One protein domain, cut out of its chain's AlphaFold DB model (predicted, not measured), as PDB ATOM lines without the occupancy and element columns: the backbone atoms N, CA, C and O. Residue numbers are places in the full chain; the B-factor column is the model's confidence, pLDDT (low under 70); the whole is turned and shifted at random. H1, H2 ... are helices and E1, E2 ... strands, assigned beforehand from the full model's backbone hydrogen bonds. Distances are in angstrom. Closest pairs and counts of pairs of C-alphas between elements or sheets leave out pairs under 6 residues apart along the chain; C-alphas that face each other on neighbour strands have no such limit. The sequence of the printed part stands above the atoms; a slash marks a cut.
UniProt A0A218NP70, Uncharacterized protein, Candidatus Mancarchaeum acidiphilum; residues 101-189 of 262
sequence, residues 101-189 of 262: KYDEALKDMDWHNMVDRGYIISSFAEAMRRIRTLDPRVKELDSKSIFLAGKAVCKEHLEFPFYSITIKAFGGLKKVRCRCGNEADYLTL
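This is residues 101 to 189 of the 262 residues of an uncharacterized protein of Candidatus Mancarchaeum acidiphilum (UniProt A0A218NP70). A very small sheet of three short strands, E1, E3 and E2, makes the middle of this domain, with the short helix H4 packed on it and the longest helix, H3, packed on H4 farther out. H1 and H2 lie off at another end, near each other and about perpendicular, while H5 only grazes the sheet. The printed part has 89 residues with five named helices and three named strands, in the order H1 H2 H3 H4 E1 E2 H5 E3; the sheet order is E1 - E3 - E2, all antiparallel. The class is mixed, helices and strands, with under half of the residues in named elements. The whole is compact, with a radius of gyration of the C-alphas of 12.5 A, and its outline is rounded, spanning 33 by 28 by 21 A.

H1, residues 101 to 107, begins at C-alpha 101 at (32.088, -54.462, 13.915) and is 9.8 A long from first to last C-alpha. H2, residues 110 to 116, is also 9.8 A long. H3, residues 124 to 134, is 15.6 A long and begins at C-alpha 124 at (44.486, -46.027, 2.028). H4 holds residues 145 to 149, E1 residues 151 to 153, E2 residues 164 to 166 and H5 residues 167 to 170. E3, residues 186 to 188, ends at C-alpha 188 at (28.759, -45.555, 9.066).

E3 is the inner strand of the sheet, and E1 and E2 are its edge strands. E1 and E3 are antiparallel at 142 degrees, with N 151 and O 188 within hydrogen-bond range at 2.9 A. E3 and E2 are antiparallel at 158 degrees, with N 165 and O 187 at 2.9 A. H4 is on the sheet at a height of 8.5 A and only just lies over E3, with 3 of its 5 C-alphas falling on that strand; the closest C-alphas of the two are those of Phe 147 and Leu 187, 5.8 A apart. H3 touches H4, their closest C-alphas being those of Ala 127 and Ala 149, 4.7 A apart. H5 only grazes the sheet, with its residues 167 to 169. H1 and H2 are close but not clearly touching, with the C-alphas of Ala 105 and Trp 111 closest at 5.0 A, and their lines are about perpendicular at 82 degrees. H1, H2 and H3 are not on the sheet, and H2 and H3 are apart. Every O i to N i+4 pair is within hydrogen-bond range in H1, H2 and H3; H4 has 0 of 1 such pairs but 2 of 2 O i to N i+3 pairs within range, and H5 is too short for an O i to N i+4 pair.

The two C-alphas farthest apart are those of Met 109 and Arg 137, at 33.5 A. The printed part has no cut. The link from H5 to E3, residues 171 to 185, is long, and its C-alphas lie 11 to 16 A from the mean of all C-alphas. The mean pLDDT of the printed part is 94.3, and no printed residue is under 70.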
ATOM      1  N   LYS A 101      33.168 -54.596  14.905       96.94
ATOM      2  CA  LYS A 101      32.088 -54.462  13.915       96.94
ATOM      3  C   LYS A 101      32.442 -54.941  12.507       96.94
ATOM      4  O   LYS A 101      31.544 -55.282  11.746       96.94
ATOM      5  N   TYR A 102      33.727 -54.990  12.156       96.88
ATOM      6  CA  TYR A 102      34.181 -55.576  10.895       96.88
ATOM      7  C   TYR A 102      34.123 -57.116  10.881       96.88
ATOM      8  O   TYR A 102      33.851 -57.687   9.833       96.88
ATOM      9  N   ASP A 103      34.329 -57.781  12.023       96.25
ATOM     10  CA  ASP A 103      34.147 -59.234  12.194       96.25
ATOM     11  C   ASP A 103      32.655 -59.605  12.243       96.25
ATOM     12  O   ASP A 103      32.219 -60.543  11.577       96.25
ATOM     13  N   GLU A 104      31.850 -58.800  12.942       96.75
ATOM     14  CA  GLU A 104      30.384 -58.920  12.971       96.75
ATOM     15  C   GLU A 104      29.796 -58.814  11.546       96.75
ATOM     16  O   GLU A 104      29.103 -59.726  11.099       96.75
ATOM     17  N   ALA A 105      30.202 -57.806  10.760       95.88
ATOM     18  CA  ALA A 105      29.760 -57.642   9.369       95.88
ATOM     19  C   ALA A 105      30.115 -58.821   8.437       95.88
ATOM     20  O   ALA A 105      29.426 -59.038   7.441       95.88
ATOM     21  N   LEU A 106      31.179 -59.582   8.719       93.25
ATOM     22  CA  LEU A 106      31.519 -60.786   7.948       93.25
ATOM     23  C   LEU A 106      30.647 -61.973   8.356       93.25
ATOM     24  O   LEU A 106      30.165 -62.699   7.489       93.25
ATOM     25  N   LYS A 107      30.443 -62.164   9.663       93.62
ATOM     26  CA  LYS A 107      29.636 -63.258  10.226       93.62
ATOM     27  C   LYS A 107      28.167 -63.145   9.835       93.62
ATOM     28  O   LYS A 107      27.565 -64.146   9.459       93.62
ATOM     29  N   ASP A 108      27.642 -61.925   9.844       94.44
ATOM     30  CA  ASP A 108      26.256 -61.622   9.489       94.44
ATOM     31  C   ASP A 108      26.057 -61.466   7.964       94.44
ATOM     32  O   ASP A 108      24.964 -61.147   7.505       94.44
ATOM     33  N   MET A 109      27.111 -61.683   7.159       91.00
ATOM     34  CA  MET A 109      27.163 -61.503   5.693       91.00
ATOM     35  C   MET A 109      26.878 -60.071   5.188       91.00
ATOM     36  O   MET A 109      26.933 -59.809   3.981       91.00
ATOM     37  N   ASP A 110      26.658 -59.117   6.093       95.88
ATOM     38  CA  ASP A 110      26.374 -57.714   5.791       95.88
ATOM     39  C   ASP A 110      27.518 -56.978   5.087       95.88
ATOM     40  O   ASP A 110      27.273 -55.986   4.401       95.88
ATOM     41  N   TRP A 111      28.754 -57.473   5.172       94.31
ATOM     42  CA  TRP A 111      29.903 -56.923   4.450       94.31
ATOM     43  C   TRP A 111      29.615 -56.760   2.950       94.31
ATOM     44  O   TRP A 111      29.911 -55.712   2.372       94.31
ATOM     45  N   HIS A 112      28.992 -57.761   2.318       91.75
ATOM     46  CA  HIS A 112      28.620 -57.698   0.902       91.75
ATOM     47  C   HIS A 112      27.522 -56.656   0.654       91.75
ATOM     48  O   HIS A 112      27.689 -55.791  -0.206       91.75
ATOM     49  N   ASN A 113      26.470 -56.645   1.481       95.50
ATOM     50  CA  ASN A 113      25.396 -55.648   1.418       95.50
ATOM     51  C   ASN A 113      25.948 -54.213   1.533       95.50
ATOM     52  O   ASN A 113      25.559 -53.318   0.780       95.50
ATOM     53  N   MET A 114      26.885 -53.984   2.456       96.62
ATOM     54  CA  MET A 114      27.541 -52.693   2.658       96.62
ATOM     55  C   MET A 114      28.410 -52.301   1.456       96.62
ATOM     56  O   MET A 114      28.340 -51.152   1.004       96.62
ATOM     57  N   VAL A 115      29.185 -53.236   0.896       94.19
ATOM     58  CA  VAL A 115      29.978 -53.016  -0.327       94.19
ATOM     59  C   VAL A 115      29.081 -52.651  -1.513       94.19
ATOM     60  O   VAL A 115      29.364 -51.656  -2.180       94.19
ATOM     61  N   ASP A 116      27.969 -53.351  -1.729       93.94
ATOM     62  CA  ASP A 116      27.047 -53.100  -2.850       93.94
ATOM     63  C   ASP A 116      26.306 -51.760  -2.712       93.94
ATOM     64  O   ASP A 116      26.108 -51.032  -3.688       93.94
ATOM     65  N   ARG A 117      25.993 -51.340  -1.479       94.38
ATOM     66  CA  ARG A 117      25.530 -49.970  -1.166       94.38
ATOM     67  C   ARG A 117      26.670 -48.932  -1.206       94.38
ATOM     68  O   ARG A 117      26.488 -47.753  -0.877       94.38
ATOM     69  N   GLY A 118      27.868 -49.339  -1.617       94.25
ATOM     70  CA  GLY A 118      29.045 -48.504  -1.838       94.25
ATOM     71  C   GLY A 118      29.718 -47.998  -0.562       94.25
ATOM     72  O   GLY A 118      30.439 -47.002  -0.637       94.25
ATOM     73  N   TYR A 119      29.462 -48.587   0.610       97.00
ATOM     74  CA  TYR A 119      30.191 -48.300   1.853       97.00
ATOM     75  C   TYR A 119      31.582 -48.934   1.757       97.00
ATOM     76  O   TYR A 119      31.874 -49.942   2.389       97.00
ATOM     77  N   ILE A 120      32.432 -48.350   0.912       97.06
ATOM     78  CA  ILE A 120      33.740 -48.883   0.528       97.06
ATOM     79  C   ILE A 120      34.849 -47.890   0.903       97.06
ATOM     80  O   ILE A 120      34.696 -46.665   0.769       97.06
ATOM     81  N   ILE A 121      35.986 -48.437   1.336       97.44
ATOM     82  CA  ILE A 121      37.289 -47.767   1.344       97.44
ATOM     83  C   ILE A 121      38.092 -48.333   0.166       97.44
ATOM     84  O   ILE A 121      38.467 -49.507   0.158       97.44
ATOM     85  N   SER A 122      38.317 -47.515  -0.866       95.12
ATOM     86  CA  SER A 122      38.906 -47.975  -2.134       95.12
ATOM     87  C   SER A 122      40.432 -48.021  -2.089       95.12
ATOM     88  O   SER A 122      41.044 -48.852  -2.760       95.12
ATOM     89  N   SER A 123      41.043 -47.127  -1.309       96.44
ATOM     90  CA  SER A 123      42.486 -47.046  -1.073       96.44
ATOM     91  C   SER A 123      42.785 -46.440   0.300       96.44
ATOM     92  O   SER A 123      41.958 -45.727   0.876       96.44
ATOM     93  N   PHE A 124      43.994 -46.671   0.809       96.19
ATOM     94  CA  PHE A 124      44.486 -46.027   2.028       96.19
ATOM     95  C   PHE A 124      44.539 -44.499   1.903       96.19
ATOM     96  O   PHE A 124      44.075 -43.784   2.791       96.19
ATOM     97  N   ALA A 125      45.013 -43.987   0.763       96.06
ATOM     98  CA  ALA A 125      45.032 -42.551   0.486       96.06
ATOM     99  C   ALA A 125      43.626 -41.923   0.551       96.06
ATOM    100  O   ALA A 125      43.468 -40.811   1.058       96.06
ATOM    101  N   GLU A 126      42.587 -42.635   0.095       96.69
ATOM    102  CA  GLU A 126      41.199 -42.213   0.281       96.69
ATOM    103  C   GLU A 126      40.801 -42.198   1.765       96.69
ATOM    104  O   GLU A 126      40.275 -41.182   2.228       96.69
ATOM    105  N   ALA A 127      41.073 -43.280   2.504       96.75
ATOM    106  CA  ALA A 127      40.747 -43.406   3.927       96.75
ATOM    107  C   ALA A 127      41.350 -42.257   4.747       96.75
ATOM    108  O   ALA A 127      40.630 -41.489   5.388       96.75
ATOM    109  N   MET A 128      42.668 -42.077   4.643       96.50
ATOM    110  CA  MET A 128      43.407 -41.068   5.397       96.50
ATOM    111  C   MET A 128      43.028 -39.645   4.982       96.50
ATOM    112  O   MET A 128      43.019 -38.746   5.824       96.50
ATOM    113  N   ARG A 129      42.653 -39.418   3.714       95.50
ATOM    114  CA  ARG A 129      42.109 -38.127   3.269       95.50
ATOM    115  C   ARG A 129      40.746 -37.844   3.900       95.50
ATOM    116  O   ARG A 129      40.550 -36.720   4.359       95.50
ATOM    117  N   ARG A 130      39.822 -38.817   3.928       95.12
ATOM    118  CA  ARG A 130      38.500 -38.674   4.577       95.12
ATOM    119  C   ARG A 130      38.682 -38.334   6.065       95.12
ATOM    120  O   ARG A 130      38.201 -37.287   6.498       95.12
ATOM    121  N   ILE A 131      39.499 -39.121   6.775       95.50
ATOM    122  CA  ILE A 131      39.867 -38.912   8.186       95.50
ATOM    123  C   ILE A 131      40.397 -37.490   8.418       95.50
ATOM    124  O   ILE A 131      39.759 -36.705   9.117       95.50
ATOM    125  N   ARG A 132      41.511 -37.116   7.772       94.06
ATOM    126  CA  ARG A 132      42.186 -35.819   7.987       94.06
ATOM    127  C   ARG A 132      41.359 -34.614   7.530       94.06
ATOM    128  O   ARG A 132      41.575 -33.503   8.006       94.06
ATOM    129  N   THR A 133      40.424 -34.805   6.600       93.50
ATOM    130  CA  THR A 133      39.518 -33.739   6.152       93.50
ATOM    131  C   THR A 133      38.481 -33.418   7.224       93.50
ATOM    132  O   THR A 133      38.240 -32.231   7.475       93.50
ATOM    133  N   LEU A 134      37.902 -34.447   7.854       93.25
ATOM    134  CA  LEU A 134      36.898 -34.321   8.915       93.25
ATOM    135  C   LEU A 134      37.520 -33.917  10.256       93.25
ATOM    136  O   LEU A 134      37.017 -32.987  10.888       93.25
ATOM    137  N   ASP A 135      38.624 -34.561  10.646       92.62
ATOM    138  CA  ASP A 135      39.399 -34.240  11.845       92.62
ATOM    139  C   ASP A 135      40.923 -34.308  11.582       92.62
ATOM    140  O   ASP A 135      41.522 -35.387  11.602       92.62
ATOM    141  N   PRO A 136      41.590 -33.156  11.372       90.38
ATOM    142  CA  PRO A 136      43.041 -33.091  11.183       90.38
ATOM    143  C   PRO A 136      43.874 -33.531  12.398       90.38
ATOM    144  O   PRO A 136      45.087 -33.684  12.266       90.38
ATOM    145  N   ARG A 137      43.267 -33.685  13.585       89.38
ATOM    146  CA  ARG A 137      43.968 -34.057  14.828       89.38
ATOM    147  C   ARG A 137      44.241 -35.558  14.916       89.38
ATOM    148  O   ARG A 137      45.107 -35.966  15.686       89.38
ATOM    149  N   VAL A 138      43.514 -36.369  14.144       90.75
ATOM    150  CA  VAL A 138      43.659 -37.828  14.130       90.75
ATOM    151  C   VAL A 138      44.992 -38.214  13.496       90.75
ATOM    152  O   VAL A 138      45.227 -37.985  12.307       90.75
ATOM    153  N   LYS A 139      45.858 -38.824  14.309       87.38
ATOM    154  CA  LYS A 139      47.160 -39.359  13.889       87.38
ATOM    155  C   LYS A 139      47.155 -40.874  13.698       87.38
ATOM    156  O   LYS A 139      47.926 -41.360  12.882       87.38
ATOM    157  N   GLU A 140      46.277 -41.580  14.404       90.06
ATOM    158  CA  GLU A 140      46.246 -43.041  14.510       90.06
ATOM    159  C   GLU A 140      44.875 -43.600  14.094       90.06
ATOM    160  O   GLU A 140      43.854 -42.900  14.121       90.06
ATOM    161  N   LEU A 141      44.864 -44.865  13.671       93.12
ATOM    162  CA  LEU A 141      43.646 -45.608  13.357       93.12
ATOM    163  C   LEU A 141      43.223 -46.414  14.582       93.12
ATOM    164  O   LEU A 141      43.963 -47.283  15.022       93.12
ATOM    165  N   ASP A 142      42.040 -46.108  15.106       93.94
ATOM    166  CA  ASP A 142      41.465 -46.738  16.292       93.94
ATOM    167  C   ASP A 142      39.973 -47.063  16.079       93.94
ATOM    168  O   ASP A 142      39.373 -46.737  15.045       93.94
ATOM    169  N   SER A 143      39.353 -47.689  17.085       94.12
ATOM    170  CA  SER A 143      37.934 -48.088  17.095       94.12
ATOM    171  C   SER A 143      36.921 -46.993  16.756       94.12
ATOM    172  O   SER A 143      35.814 -47.307  16.310       94.12
ATOM    173  N   LYS A 144      37.274 -45.724  16.956       94.25
ATOM    174  CA  LYS A 144      36.446 -44.540  16.739       94.25
ATOM    175  C   LYS A 144      36.892 -43.777  15.494       94.25
ATOM    176  O   LYS A 144      36.040 -43.354  14.712       94.25
ATOM    177  N   SER A 145      38.193 -43.599  15.284       95.19
ATOM    178  CA  SER A 145      38.724 -42.807  14.174       95.19
ATOM    179  C   SER A 145      38.473 -43.461  12.810       95.19
ATOM    180  O   SER A 145      38.238 -42.745  11.834       95.19
ATOM    181  N   ILE A 146      38.368 -44.797  12.746       97.31
ATOM    182  CA  ILE A 146      38.026 -45.521  11.511       97.31
ATOM    183  C   ILE A 146      36.657 -45.125  10.925       97.31
ATOM    184  O   ILE A 146      36.496 -45.085   9.704       97.31
ATOM    185  N   PHE A 147      35.683 -44.718  11.750       97.69
ATOM    186  CA  PHE A 147      34.390 -44.220  11.259       97.69
ATOM    187  C   PHE A 147      34.524 -42.938  10.419       97.69
ATOM    188  O   PHE A 147      33.682 -42.684   9.561       97.69
ATOM    189  N   LEU A 148      35.595 -42.151  10.592       96.75
ATOM    190  CA  LEU A 148      35.872 -40.968   9.765       96.75
ATOM    191  C   LEU A 148      36.334 -41.339   8.342       96.75
ATOM    192  O   LEU A 148      36.242 -40.509   7.440       96.75
ATOM    193  N   ALA A 149      36.791 -42.577   8.110       96.81
ATOM    194  CA  ALA A 149      36.972 -43.130   6.763       96.81
ATOM    195  C   ALA A 149      35.658 -43.658   6.153       96.81
ATOM    196  O   ALA A 149      35.625 -44.000   4.970       96.81
ATOM    197  N   GLY A 150      34.587 -43.720   6.947       96.12
ATOM    198  CA  GLY A 150      33.263 -44.208   6.584       96.12
ATOM    199  C   GLY A 150      32.449 -43.285   5.670       96.12
ATOM    200  O   GLY A 150      32.969 -42.359   5.041       96.12
ATOM    201  N   LYS A 151      31.139 -43.541   5.598       96.06
ATOM    202  CA  LYS A 151      30.153 -42.677   4.926       96.06
ATOM    203  C   LYS A 151      29.379 -41.840   5.939       96.06
ATOM    204  O   LYS A 151      28.934 -42.357   6.956       96.06
ATOM    205  N   ALA A 152      29.148 -40.571   5.612       96.12
ATOM    206  CA  ALA A 152      28.263 -39.695   6.373       96.12
ATOM    207  C   ALA A 152      26.803 -39.845   5.911       96.12
ATOM    208  O   ALA A 152      26.514 -39.742   4.715       96.12
ATOM    209  N   VAL A 153      25.879 -40.067   6.851       97.12
ATOM    210  CA  VAL A 153      24.445 -40.255   6.575       97.12
ATOM    211  C   VAL A 153      23.556 -39.474   7.549       97.12
ATOM    212  O   VAL A 153      23.888 -39.311   8.724       97.12
ATOM    213  N   CYS A 154      22.425 -38.957   7.062       97.00
ATOM    214  CA  CYS A 154      21.344 -38.448   7.912       97.00
ATOM    215  C   CYS A 154      20.476 -39.615   8.412       97.00
ATOM    216  O   CYS A 154      20.553 -40.718   7.866       97.00
ATOM    217  N   LYS A 155      19.616 -39.368   9.408       96.31
ATOM    218  CA  LYS A 155      18.663 -40.367   9.943       96.31
ATOM    219  C   LYS A 155      17.872 -41.129   8.874       96.31
ATOM    220  O   LYS A 155      17.730 -42.339   8.982       96.31
ATOM    221  N   GLU A 156      17.395 -40.439   7.839       96.56
ATOM    222  CA  GLU A 156      16.575 -41.015   6.755       96.56
ATOM    223  C   GLU A 156      17.343 -42.023   5.885       96.56
ATOM    224  O   GLU A 156      16.747 -42.888   5.253       96.56
ATOM    225  N   HIS A 157      18.674 -41.914   5.852       97.06
ATOM    226  CA  HIS A 157      19.568 -42.744   5.042       97.06
ATOM    227  C   HIS A 157      20.465 -43.654   5.892       97.06
ATOM    228  O   HIS A 157      21.471 -44.168   5.399       97.06
ATOM    229  N   LEU A 158      20.118 -43.856   7.165       97.12
ATOM    230  CA  LEU A 158      20.821 -44.755   8.075       97.12
ATOM    231  C   LEU A 158      20.446 -46.217   7.782       97.12
ATOM    232  O   LEU A 158      19.734 -46.861   8.544       97.12
ATOM    233  N   GLU A 159      20.939 -46.736   6.656       96.00
ATOM    234  CA  GLU A 159      20.705 -48.119   6.205       96.00
ATOM    235  C   GLU A 159      21.318 -49.156   7.172       96.00
ATOM    236  O   GLU A 159      20.788 -50.251   7.323       96.00
ATOM    237  N   PHE A 160      22.407 -48.795   7.864       97.00
ATOM    238  CA  PHE A 160      23.211 -49.695   8.699       97.00
ATOM    239  C   PHE A 160      23.421 -49.123  10.120       97.00
ATOM    240  O   PHE A 160      24.527 -48.683  10.459       97.00
ATOM    241  N   PRO A 161      22.378 -49.076  10.973       96.81
ATOM    242  CA  PRO A 161      22.446 -48.423  12.284       96.81
ATOM    243  C   PRO A 161      23.462 -49.074  13.232       96.81
ATOM    244  O   PRO A 161      24.176 -48.363  13.939       96.81
ATOM    245  N   PHE A 162      23.584 -50.405  13.212       97.38
ATOM    246  CA  PHE A 162      24.539 -51.139  14.046       97.38
ATOM    247  C   PHE A 162      25.997 -50.787  13.699       97.38
ATOM    248  O   PHE A 162      26.792 -50.477  14.588       97.38
ATOM    249  N   TYR A 163      26.329 -50.683  12.409       98.00
ATOM    250  CA  TYR A 163      27.659 -50.296  11.913       98.00
ATOM    251  C   TYR A 163      27.909 -48.776  11.903       98.00
ATOM    252  O   TYR A 163      28.784 -48.295  11.181       98.00
ATOM    253  N   SER A 164      27.158 -48.001  12.696       97.94
ATOM    254  CA  SER A 164      27.220 -46.534  12.715       97.94
ATOM    255  C   SER A 164      27.519 -45.936  14.094       97.94
ATOM    256  O   SER A 164      27.332 -46.563  15.136       97.94
ATOM    257  N   ILE A 165      27.984 -44.685  14.090       96.94
ATOM    258  CA  ILE A 165      28.223 -43.844  15.269       96.94
ATOM    259  C   ILE A 165      27.688 -42.429  15.012       96.94
ATOM    260  O   ILE A 165      27.703 -41.951  13.880       96.94
ATOM    261  N   THR A 166      27.216 -41.730  16.047       96.06
ATOM    262  CA  THR A 166      26.768 -40.332  15.893       96.06
ATOM    263  C   THR A 166      27.953 -39.388  15.670       96.06
ATOM    264  O   THR A 166      28.983 -39.498  16.336       96.06
ATOM    265  N   ILE A 167      27.790 -38.387  14.803       94.19
ATOM    266  CA  ILE A 167      28.796 -37.330  14.573       94.19
ATOM    267  C   ILE A 167      29.089 -36.535  15.859       94.19
ATOM    268  O   ILE A 167      30.219 -36.099  16.088       94.19
ATOM    269  N   LYS A 168      28.103 -36.429  16.760       90.88
ATOM    270  CA  LYS A 168      28.252 -35.802  18.085       90.88
ATOM    271  C   LYS A 168      29.348 -36.448  18.942       90.88
ATOM    272  O   LYS A 168      29.980 -35.741  19.721       90.88
ATOM    273  N   ALA A 169      29.635 -37.742  18.761       91.38
ATOM    274  CA  ALA A 169      30.672 -38.451  19.515       91.38
ATOM    275  C   ALA A 169      32.095 -37.890  19.304       91.38
ATOM    276  O   ALA A 169      32.993 -38.182  20.093       91.38
ATOM    277  N   PHE A 170      32.326 -37.093  18.256       89.94
ATOM    278  CA  PHE A 170      33.648 -36.590  17.864       89.94
ATOM    279  C   PHE A 170      33.953 -35.159  18.337       89.94
ATOM    280  O   PHE A 170      35.057 -34.673  18.111       89.94
ATOM    281  N   GLY A 171      33.015 -34.486  19.016       81.06
ATOM    282  CA  GLY A 171      33.303 -33.223  19.710       81.06
ATOM    283  C   GLY A 171      33.774 -32.079  18.801       81.06
ATOM    284  O   GLY A 171      34.748 -31.406  19.126       81.06
ATOM    285  N   GLY A 172      33.098 -31.869  17.664       74.06
ATOM    286  CA  GLY A 172      33.359 -30.738  16.758       74.06
ATOM    287  C   GLY A 172      34.015 -31.114  15.426       74.06
ATOM    288  O   GLY A 172      35.041 -30.546  15.064       74.06
ATOM    289  N   LEU A 173      33.419 -32.050  14.681       84.88
ATOM    290  CA  LEU A 173      33.789 -32.281  13.278       84.88
ATOM    291  C   LEU A 173      33.346 -31.113  12.392       84.88
ATOM    292  O   LEU A 173      32.361 -30.429  12.682       84.88
ATOM    293  N   LYS A 174      34.023 -30.939  11.252       81.19
ATOM    294  CA  LYS A 174      33.493 -30.099  10.169       81.19
ATOM    295  C   LYS A 174      32.133 -30.634   9.717       81.19
ATOM    296  O   LYS A 174      31.948 -31.848   9.621       81.19
ATOM    297  N   LYS A 175      31.209 -29.728   9.377       84.94
ATOM    298  CA  LYS A 175      29.908 -30.103   8.809       84.94
ATOM    299  C   LYS A 175      30.104 -30.969   7.568       84.94
ATOM    300  O   LYS A 175      30.758 -30.557   6.611       84.94
ATOM    301  N   VAL A 176      29.500 -32.151   7.589       91.75
ATOM    302  CA  VAL A 176      29.512 -33.123   6.496       91.75
ATOM    303  C   VAL A 176      28.070 -33.454   6.114       91.75
ATOM    304  O   VAL A 176      27.169 -33.425   6.955       91.75
ATOM    305  N   ARG A 177      27.835 -33.692   4.823       93.69
ATOM    306  CA  ARG A 177      26.499 -33.904   4.254       93.69
ATOM    307  C   ARG A 177      26.279 -35.366   3.888       93.69
ATOM    308  O   ARG A 177      27.213 -36.060   3.490       93.69
ATOM    309  N   CYS A 178      25.030 -35.800   3.984       95.69
ATOM    310  CA  CYS A 178      24.554 -37.048   3.402       95.69
ATOM    311  C   CYS A 178      24.447 -36.933   1.866       95.69
ATOM    312  O   CYS A 178      24.458 -35.831   1.313       95.69
ATOM    313  N   ARG A 179      24.271 -38.066   1.166       92.25
ATOM    314  CA  ARG A 179      24.055 -38.126  -0.294       92.25
ATOM    315  C   ARG A 179      22.879 -37.273  -0.795       92.25
ATOM    316  O   ARG A 179      22.909 -36.834  -1.935       92.25
ATOM    317  N   CYS A 180      21.875 -37.014   0.047       94.56
ATOM    318  CA  CYS A 180      20.735 -36.142  -0.265       94.56
ATOM    319  C   CYS A 180      21.000 -34.639  -0.048       94.56
ATOM    320  O   CYS A 180      20.100 -33.832  -0.239       94.56
ATOM    321  N   GLY A 181      22.202 -34.244   0.383       94.00
ATOM    322  CA  GLY A 181      22.557 -32.849   0.665       94.00
ATOM    323  C   GLY A 181      22.233 -32.365   2.084       94.00
ATOM    324  O   GLY A 181      22.840 -31.384   2.521       94.00
ATOM    325  N   ASN A 182      21.368 -33.069   2.825       95.50
ATOM    326  CA  ASN A 182      21.088 -32.793   4.240       95.50
ATOM    327  C   ASN A 182      22.351 -32.952   5.105       95.50
ATOM    328  O   ASN A 182      23.265 -33.712   4.768       95.50
ATOM    329  N   GLU A 183      22.406 -32.248   6.237       95.44
ATOM    330  CA  GLU A 183      23.461 -32.440   7.240       95.44
ATOM    331  C   GLU A 183      23.406 -33.876   7.782       95.44
ATOM    332  O   GLU A 183      22.328 -34.431   7.994       95.44
ATOM    333  N   ALA A 184      24.565 -34.517   7.927       96.69
ATOM    334  CA  ALA A 184      24.628 -35.885   8.421       96.69
ATOM    335  C   ALA A 184      24.506 -35.933   9.953       96.69
ATOM    336  O   ALA A 184      25.038 -35.082  10.665       96.69
ATOM    337  N   ASP A 185      23.862 -36.985  10.454       96.44
ATOM    338  CA  ASP A 185      23.737 -37.292  11.881       96.44
ATOM    339  C   ASP A 185      24.770 -38.351  12.320       96.44
ATOM    340  O   ASP A 185      25.226 -38.352  13.470       96.44
ATOM    341  N   TYR A 186      25.148 -39.249  11.400       97.62
ATOM    342  CA  TYR A 186      25.967 -40.432  11.658       97.62
ATOM    343  C   TYR A 186      27.127 -40.574  10.674       97.62
ATOM    344  O   TYR A 186      27.081 -40.097   9.537       97.62
ATOM    345  N   LEU A 187      28.142 -41.309  11.121       97.62
ATOM    346  CA  LEU A 187      29.163 -41.930  10.292       97.62
ATOM    347  C   LEU A 187      28.982 -43.448  10.366       97.62
ATOM    348  O   LEU A 187      28.946 -44.014  11.458       97.62
ATOM    349  N   THR A 188      28.869 -44.098   9.215       98.06
ATOM    350  CA  THR A 188      28.759 -45.555   9.066       98.06
ATOM    351  C   THR A 188      30.088 -46.113   8.582       98.06
ATOM    352  O   THR A 188      30.686 -45.529   7.672       98.06
ATOM    353  N   LEU A 189      30.548 -47.233   9.149       97.94
ATOM    354  CA  LEU A 189      31.768 -47.913   8.699       97.94
ATOM    355  C   LEU A 189      31.738 -48.192   7.192       97.94
ATOM    356  O   LEU A 189      30.686 -48.392   6.587       97.94
TER     357      LEU A 189